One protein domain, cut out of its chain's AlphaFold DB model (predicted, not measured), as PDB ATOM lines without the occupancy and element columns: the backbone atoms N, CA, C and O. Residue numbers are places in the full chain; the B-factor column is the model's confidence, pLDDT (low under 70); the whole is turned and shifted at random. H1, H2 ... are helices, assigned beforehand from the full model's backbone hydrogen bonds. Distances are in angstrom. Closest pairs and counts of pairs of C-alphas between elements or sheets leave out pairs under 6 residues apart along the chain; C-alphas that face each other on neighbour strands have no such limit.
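This is residues 129 to 192 of the 200 residues of an uncharacterized protein of Crocosphaera watsonii WH 0402 (UniProt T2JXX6). The printed part makes a loose, flat, open loop: residues 129 to 151 sweep out in a long arc, H1 and H2 run back roughly end to end, and residues 176 to 188 fold back beside them, bringing H3 onto H1. Residues 135 to 145 stand free. Of 64 residues, 26, under half, are in three named helices, H1, H2, H3 in chain order; the class is all helix, with no named strand. It is loose, with a radius of gyration of the C-alphas of 15.4 A, and spans 48 by 31 by 15 A.

H1, residues 152 to 164, begins at C-alpha 152 (183.456, 97.753, 120.516) and measures 17.6 A from first to last C-alpha. H2, residues 167 to 175, measures 12.3 A. H3, residues 189 to 192, measures 5.4 A and ends at C-alpha 192 (194.848, 97.719, 126.740).

H1 touches H3 with residues 156 to 160 alone; the closest C-alphas, of Arg 156 and Ser 190, are 5.2 A apart. H2 is apart from H1 and from H3. In H1 and H2 every O i to N i+4 pair is within hydrogen-bond range; H3 is too short for one.

The farthest C-alphas, of Phe 129 and Asp 151, are 48.4 A apart. The printed part has no cut. H2 to H3 is a long link. Residues 129 to 138, 165 and 187 have pLDDT under 70.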
ATOM      1  N   PHE A 129     189.678 100.172 166.867       68.25
ATOM      2  CA  PHE A 129     188.251 100.468 166.869       68.25
ATOM      3  C   PHE A 129     187.626  99.785 165.649       68.25
ATOM      4  O   PHE A 129     188.009 100.114 164.521       68.25
ATOM      5  N   PRO A 130     186.707  98.817 165.827       57.66
ATOM      6  CA  PRO A 130     185.954  98.300 164.700       57.66
ATOM      7  C   PRO A 130     185.171  99.462 164.087       57.66
ATOM      8  O   PRO A 130     184.408 100.146 164.765       57.66
ATOM      9  N   ILE A 131     185.390  99.710 162.799       63.31
ATOM     10  CA  ILE A 131     184.522 100.598 162.034       63.31
ATOM     11  C   ILE A 131     183.278  99.776 161.705       63.31
ATOM     12  O   ILE A 131     183.315  98.907 160.823       63.31
ATOM     13  N   ASP A 132     182.198 100.029 162.448       61.59
ATOM     14  CA  ASP A 132     180.882  99.458 162.169       61.59
ATOM     15  C   ASP A 132     180.504  99.748 160.708       61.59
ATOM     16  O   ASP A 132     180.593 100.883 160.241       61.59
ATOM     17  N   ASN A 133     180.106  98.705 159.975       57.81
ATOM     18  CA  ASN A 133     179.775  98.749 158.544       57.81
ATOM     19  C   ASN A 133     180.914  99.177 157.593       57.81
ATOM     20  O   ASN A 133     180.634  99.665 156.500       57.81
ATOM     21  N   SER A 134     182.190  98.963 157.939       58.09
ATOM     22  CA  SER A 134     183.299  99.198 156.985       58.09
ATOM     23  C   SER A 134     183.225  98.341 155.717       58.09
ATOM     24  O   SER A 134     183.731  98.743 154.671       58.09
ATOM     25  N   TYR A 135     182.590  97.173 155.792       55.22
ATOM     26  CA  TYR A 135     182.265  96.344 154.641       55.22
ATOM     27  C   TYR A 135     180.919  95.656 154.868       55.22
ATOM     28  O   TYR A 135     180.624  95.156 155.955       55.22
ATOM     29  N   ILE A 136     180.092  95.636 153.828       62.81
ATOM     30  CA  ILE A 136     178.822  94.916 153.799       62.81
ATOM     31  C   ILE A 136     179.075  93.649 152.987       62.81
ATOM     32  O   ILE A 136     179.599  93.711 151.876       62.81
ATOM     33  N   TRP A 137     178.720  92.487 153.537       60.19
ATOM     34  CA  TRP A 137     178.648  91.258 152.748       60.19
ATOM     35  C   TRP A 137     177.442  91.356 151.820       60.19
ATOM     36  O   TRP A 137     176.338  90.934 152.160       60.19
ATOM     37  N   GLU A 138     177.643  91.964 150.659       64.69
ATOM     38  CA  GLU A 138     176.645  91.978 149.604       64.69
ATOM     39  C   GLU A 138     176.744  90.684 148.798       64.69
ATOM     40  O   GLU A 138     177.824  90.235 148.404       64.69
ATOM     41  N   THR A 139     175.596  90.063 148.544       72.38
ATOM     42  CA  THR A 139     175.515  89.000 147.548       72.38
ATOM     43  C   THR A 139     175.829  89.625 146.196       72.38
ATOM     44  O   THR A 139     175.007  90.364 145.655       72.38
ATOM     45  N   ILE A 140     177.011  89.331 145.651       72.94
ATOM     46  CA  ILE A 140     177.386  89.758 144.302       72.94
ATOM     47  C   ILE A 140     176.357  89.156 143.343       72.94
ATOM     48  O   ILE A 140     176.258  87.932 143.211       72.94
ATOM     49  N   ALA A 141     175.553  90.012 142.711       75.88
ATOM     50  CA  ALA A 141     174.611  89.575 141.694       75.88
ATOM     51  C   ALA A 141     175.374  88.865 140.569       75.88
ATOM     52  O   ALA A 141     176.494  89.249 140.223       75.88
ATOM     53  N   ALA A 142     174.775  87.819 139.995       82.31
ATOM     54  CA  ALA A 142     175.353  87.182 138.820       82.31
ATOM     55  C   ALA A 142     175.569  88.242 137.732       82.31
ATOM     56  O   ALA A 142     174.681  89.055 137.476       82.31
ATOM     57  N   PHE A 143     176.748  88.235 137.111       84.12
ATOM     58  CA  PHE A 143     177.059  89.149 136.020       84.12
ATOM     59  C   PHE A 143     176.036  88.981 134.887       84.12
ATOM     60  O   PHE A 143     175.853  87.874 134.372       84.12
ATOM     61  N   VAL A 144     175.384  90.077 134.495       85.69
ATOM     62  CA  VAL A 144     174.473  90.131 133.347       85.69
ATOM     63  C   VAL A 144     175.084  91.088 132.325       85.69
ATOM     64  O   VAL A 144     175.202  92.270 132.635       85.69
ATOM     65  N   PRO A 145     175.496  90.612 131.136       83.50
ATOM     66  CA  PRO A 145     176.071  91.488 130.127       83.50
ATOM     67  C   PRO A 145     175.017  92.465 129.605       83.50
ATOM     68  O   PRO A 145     173.878  92.077 129.330       83.50
ATOM     69  N   ASP A 146     175.417  93.715 129.401       84.12
ATOM     70  CA  ASP A 146     174.600  94.703 128.716       84.12
ATOM     71  C   ASP A 146     174.543  94.372 127.219       84.12
ATOM     72  O   ASP A 146     175.405  94.733 126.416       84.12
ATOM     73  N   THR A 147     173.484  93.663 126.832       82.81
ATOM     74  CA  THR A 147     173.247  93.257 125.442       82.81
ATOM     75  C   THR A 147     172.953  94.427 124.499       82.81
ATOM     76  O   THR A 147     172.871  94.217 123.289       82.81
ATOM     77  N   THR A 148     172.775  95.649 125.017       81.44
ATOM     78  CA  THR A 148     172.567  96.847 124.189       81.44
ATOM     79  C   THR A 148     173.881  97.383 123.608       81.44
ATOM     80  O   THR A 148     173.875  98.019 122.551       81.44
ATOM     81  N   LEU A 149     175.020  97.043 124.225       82.25
ATOM     82  CA  LEU A 149     176.361  97.439 123.794       82.25
ATOM     83  C   LEU A 149     176.929  96.426 122.792       82.25
ATOM     84  O   LEU A 149     177.684  95.509 123.119       82.25
ATOM     85  N   THR A 150     176.536  96.596 121.533       77.62
ATOM     86  CA  THR A 150     176.949  95.717 120.425       77.62
ATOM     87  C   THR A 150     178.250  96.153 119.750       77.62
ATOM     88  O   THR A 150     178.927  95.322 119.147       77.62
ATOM     89  N   ASP A 151     178.618  97.425 119.889       85.50
ATOM     90  CA  ASP A 151     179.814  98.018 119.295       85.50
ATOM     91  C   ASP A 151     181.015  98.016 120.259       85.50
ATOM     92  O   ASP A 151     180.865  98.190 121.471       85.50
ATOM     93  N   GLU A 152     182.222  97.820 119.722       82.94
ATOM     94  CA  GLU A 152     183.456  97.753 120.516       82.94
ATOM     95  C   GLU A 152     183.832  99.105 121.133       82.94
ATOM     96  O   GLU A 152     184.333  99.125 122.259       82.94
ATOM     97  N   GLN A 153     183.563 100.225 120.452       84.31
ATOM     98  CA  GLN A 153     183.829 101.552 121.010       84.31
ATOM     99  C   GLN A 153     182.881 101.836 122.177       84.31
ATOM    100  O   GLN A 153     183.323 102.254 123.243       84.31
ATOM    101  N   ALA A 154     181.599 101.493 122.027       84.94
ATOM    102  CA  ALA A 154     180.604 101.673 123.084       84.94
ATOM    103  C   ALA A 154     180.940 100.885 124.369       84.94
ATOM    104  O   ALA A 154     180.716 101.371 125.479       84.94
ATOM    105  N   LYS A 155     181.531  99.686 124.243       84.25
ATOM    106  CA  LYS A 155     182.031  98.921 125.400       84.25
ATOM    107  C   LYS A 155     183.233  99.594 126.061       84.25
ATOM    108  O   LYS A 155     183.293  99.642 127.286       84.25
ATOM    109  N   ARG A 156     184.181 100.124 125.281       85.44
ATOM    110  CA  ARG A 156     185.358 100.839 125.813       85.44
ATOM    111  C   ARG A 156     184.955 102.115 126.544       85.44
ATOM    112  O   ARG A 156     185.408 102.335 127.665       85.44
ATOM    113  N   ASP A 157     184.022 102.873 125.977       84.81
ATOM    114  CA  ASP A 157     183.470 104.077 126.600       84.81
ATOM    115  C   ASP A 157     182.797 103.747 127.944       84.81
ATOM    116  O   ASP A 157     182.983 104.459 128.933       84.81
ATOM    117  N   ARG A 158     182.070 102.623 128.016       84.44
ATOM    118  CA  ARG A 158     181.447 102.133 129.256       84.44
ATOM    119  C   ARG A 158     182.477 101.729 130.320       84.44
ATOM    120  O   ARG A 158     182.265 102.007 131.501       84.44
ATOM    121  N   ILE A 159     183.587 101.104 129.924       82.00
ATOM    122  CA  ILE A 159     184.696 100.760 130.834       82.00
ATOM    123  C   ILE A 159     185.330 102.034 131.391       82.00
ATOM    124  O   ILE A 159     185.472 102.150 132.604       82.00
ATOM    125  N   ASN A 160     185.637 103.017 130.542       80.19
ATOM    126  CA  ASN A 160     186.224 104.279 130.998       80.19
ATOM    127  C   ASN A 160     185.288 104.989 131.985       80.19
ATOM    128  O   ASN A 160     185.694 105.353 133.083       80.19
ATOM    129  N   GLN A 161     183.993 105.068 131.677       78.88
ATOM    130  CA  GLN A 161     183.015 105.704 132.567       78.88
ATOM    131  C   GLN A 161     182.877 105.035 133.945       78.88
ATOM    132  O   GLN A 161     182.513 105.715 134.899       78.88
ATOM    133  N   THR A 162     183.131 103.728 134.060       76.75
ATOM    134  CA  THR A 162     182.908 102.964 135.305       76.75
ATOM    135  C   THR A 162     184.187 102.680 136.095       76.75
ATOM    136  O   THR A 162     184.130 102.515 137.316       76.75
ATOM    137  N   VAL A 163     185.334 102.623 135.417       75.12
ATOM    138  CA  VAL A 163     186.632 102.262 136.002       75.12
ATOM    139  C   VAL A 163     187.514 103.489 136.231       75.12
ATOM    140  O   VAL A 163     188.192 103.553 137.254       75.12
ATOM    141  N   GLU A 164     187.496 104.470 135.322       72.19
ATOM    142  CA  GLU A 164     188.298 105.698 135.445       72.19
ATOM    143  C   GLU A 164     187.746 106.609 136.549       72.19
ATOM    144  O   GLU A 164     188.502 107.120 137.371       72.19
ATOM    145  N   ASN A 165     186.417 106.756 136.613       69.62
ATOM    146  CA  ASN A 165     185.733 107.638 137.557       69.62
ATOM    147  C   ASN A 165     184.868 106.829 138.530       69.62
ATOM    148  O   ASN A 165     183.687 106.587 138.281       69.62
ATOM    149  N   ASN A 166     185.454 106.415 139.654       75.69
ATOM    150  CA  ASN A 166     184.758 105.656 140.692       75.69
ATOM    151  C   ASN A 166     184.988 106.285 142.073       75.69
ATOM    152  O   ASN A 166     185.982 106.001 142.739       75.69
ATOM    153  N   SER A 167     184.044 107.118 142.520       78.44
ATOM    154  CA  SER A 167     184.149 107.827 143.803       78.44
ATOM    155  C   SER A 167     184.244 106.880 145.003       78.44
ATOM    156  O   SER A 167     184.974 107.156 145.946       78.44
ATOM    157  N   SER A 168     183.580 105.721 144.951       78.19
ATOM    158  CA  SER A 168     183.638 104.723 146.027       78.19
ATOM    159  C   SER A 168     185.030 104.107 146.188       78.19
ATOM    160  O   SER A 168     185.440 103.780 147.301       78.19
ATOM    161  N   ARG A 169     185.784 103.962 145.091       80.44
ATOM    162  CA  ARG A 169     187.185 103.531 145.133       80.44
ATOM    163  C   ARG A 169     188.068 104.595 145.783       80.44
ATOM    164  O   ARG A 169     188.907 104.247 146.613       80.44
ATOM    165  N   ASP A 170     187.881 105.859 145.421       83.06
ATOM    166  CA  ASP A 170     188.675 106.970 145.958       83.06
ATOM    167  C   ASP A 170     188.443 107.163 147.463       83.06
ATOM    168  O   ASP A 170     189.402 107.359 148.216       83.06
ATOM    169  N   ASP A 171     187.198 107.007 147.921       82.06
ATOM    170  CA  ASP A 171     186.840 107.039 149.343       82.06
ATOM    171  C   ASP A 171     187.537 105.913 150.126       82.06
ATOM    172  O   ASP A 171     188.106 106.144 151.196       82.06
ATOM    173  N   LEU A 172     187.563 104.695 149.570       80.12
ATOM    174  CA  LEU A 172     188.216 103.541 150.192       80.12
ATOM    175  C   LEU A 172     189.744 103.689 150.231       80.12
ATOM    176  O   LEU A 172     190.372 103.389 151.245       80.12
ATOM    177  N   LEU A 173     190.354 104.185 149.152       83.12
ATOM    178  CA  LEU A 173     191.791 104.463 149.105       83.12
ATOM    179  C   LEU A 173     192.182 105.539 150.125       83.12
ATOM    180  O   LEU A 173     193.163 105.364 150.847       83.12
ATOM    181  N   THR A 174     191.376 106.594 150.245       84.12
ATOM    182  CA  THR A 174     191.577 107.656 151.238       84.12
ATOM    183  C   THR A 174     191.463 107.114 152.665       84.12
ATOM    184  O   THR A 174     192.319 107.401 153.501       84.12
ATOM    185  N   ALA A 175     190.460 106.274 152.945       80.94
ATOM    186  CA  ALA A 175     190.277 105.644 154.256       80.94
ATOM    187  C   ALA A 175     191.438 104.711 154.643       80.94
ATOM    188  O   ALA A 175     191.788 104.607 155.817       80.94
ATOM    189  N   LEU A 176     192.070 104.067 153.658       83.06
ATOM    190  CA  LEU A 176     193.267 103.242 153.840       83.06
ATOM    191  C   LEU A 176     194.574 104.060 153.913       83.06
ATOM    192  O   LEU A 176     195.651 103.481 154.048       83.06
ATOM    193  N   GLY A 177     194.494 105.393 153.840       87.88
ATOM    194  CA  GLY A 177     195.644 106.295 153.933       87.88
ATOM    195  C   GLY A 177     196.438 106.443 152.633       87.88
ATOM    196  O   GLY A 177     197.566 106.940 152.660       87.88
ATOM    197  N   PHE A 178     195.879 106.016 151.499       86.44
ATOM    198  CA  PHE A 178     196.487 106.230 150.191       86.44
ATOM    199  C   PHE A 178     196.152 107.618 149.641       86.44
ATOM    200  O   PHE A 178     195.053 108.142 149.794       86.44
ATOM    201  N   ASP A 179     197.127 108.188 148.943       86.56
ATOM    202  CA  ASP A 179     196.978 109.406 148.156       86.56
ATOM    203  C   ASP A 179     196.393 109.035 146.784       86.56
ATOM    204  O   ASP A 179     197.076 108.427 145.954       86.56
ATOM    205  N   THR A 180     195.123 109.370 146.548       80.69
ATOM    206  CA  THR A 180     194.388 109.014 145.319       80.69
ATOM    207  C   THR A 180     195.009 109.621 144.061       80.69
ATOM    208  O   THR A 180     194.915 109.027 142.989       80.69
ATOM    209  N   SER A 181     195.767 110.718 144.185       80.31
ATOM    210  CA  SER A 181     196.525 111.297 143.065       80.31
ATOM    211  C   SER A 181     197.687 110.411 142.596       80.31
ATOM    212  O   SER A 181     198.158 110.547 141.467       80.31
ATOM    213  N   LYS A 182     198.143 109.477 143.443       80.62
ATOM    214  CA  LYS A 182     199.235 108.533 143.148       80.62
ATOM    215  C   LYS A 182     198.747 107.146 142.747       80.62
ATOM    216  O   LYS A 182     199.544 106.350 142.258       80.62
ATOM    217  N   VAL A 183     197.464 106.849 142.948       77.06
ATOM    218  CA  VAL A 183     196.849 105.547 142.647       77.06
ATOM    219  C   VAL A 183     195.784 105.729 141.561       77.06
ATOM    220  O   VAL A 183     194.610 105.398 141.723       77.06
ATOM    221  N   SER A 184     196.212 106.268 140.422       71.12
ATOM    222  CA  SER A 184     195.354 106.507 139.262       71.12
ATOM    223  C   SER A 184     195.300 105.278 138.347       71.12
ATOM    224  O   SER A 184     196.290 104.558 138.201       71.12
ATOM    225  N   ILE A 185     194.130 105.020 137.762       74.19
ATOM    226  CA  ILE A 185     193.996 104.094 136.634       74.19
ATOM    227  C   ILE A 185     194.175 104.933 135.375       74.19
ATOM    228  O   ILE A 185     193.555 105.986 135.248       74.19
ATOM    229  N   ASP A 186     195.039 104.476 134.472       75.06
ATOM    230  CA  ASP A 186     195.296 105.175 133.217       75.06
ATOM    231  C   ASP A 186     193.986 105.319 132.408       75.06
ATOM    232  O   ASP A 186     193.289 104.313 132.223       75.06
ATOM    233  N   PRO A 187     193.648 106.520 131.899       66.94
ATOM    234  CA  PRO A 187     192.470 106.742 131.051       66.94
ATOM    235  C   PRO A 187     192.402 105.831 129.810       66.94
ATOM    236  O   PRO A 187     191.332 105.611 129.250       66.94
ATOM    237  N   SER A 188     193.538 105.266 129.385       71.88
ATOM    238  CA  SER A 188     193.655 104.306 128.279       71.88
ATOM    239  C   SER A 188     193.549 102.835 128.709       71.88
ATOM    240  O   SER A 188     193.875 101.923 127.944       71.88
ATOM    241  N   VAL A 189     193.070 102.544 129.925       77.19
ATOM    242  CA  VAL A 189     192.893 101.157 130.394       77.19
ATOM    243  C   VAL A 189     192.004 100.340 129.452       77.19
ATOM    244  O   VAL A 189     192.267  99.160 129.217       77.19
ATOM    245  N   SER A 190     190.990 100.967 128.851       78.00
ATOM    246  CA  SER A 190     190.138 100.308 127.863       78.00
ATOM    247  C   SER A 190     190.883  99.964 126.573       78.00
ATOM    248  O   SER A 190     190.535  98.964 125.953       78.00
ATOM    249  N   ASP A 191     191.936 100.692 126.200       80.69
ATOM    250  CA  ASP A 191     192.755 100.443 125.003       80.69
ATOM    251  C   ASP A 191     193.738  99.281 125.182       80.69
ATOM    252  O   ASP A 191     194.200  98.691 124.204       80.69
ATOM    253  N   SER A 192     194.002  98.880 126.428       79.44
ATOM    254  CA  SER A 192     194.848  97.719 126.740       79.44
ATOM    255  C   SER A 192     194.216  96.385 126.315       79.44
ATOM    256  O   SER A 192     194.897  95.358 126.253       79.44
TER     257      SER A 192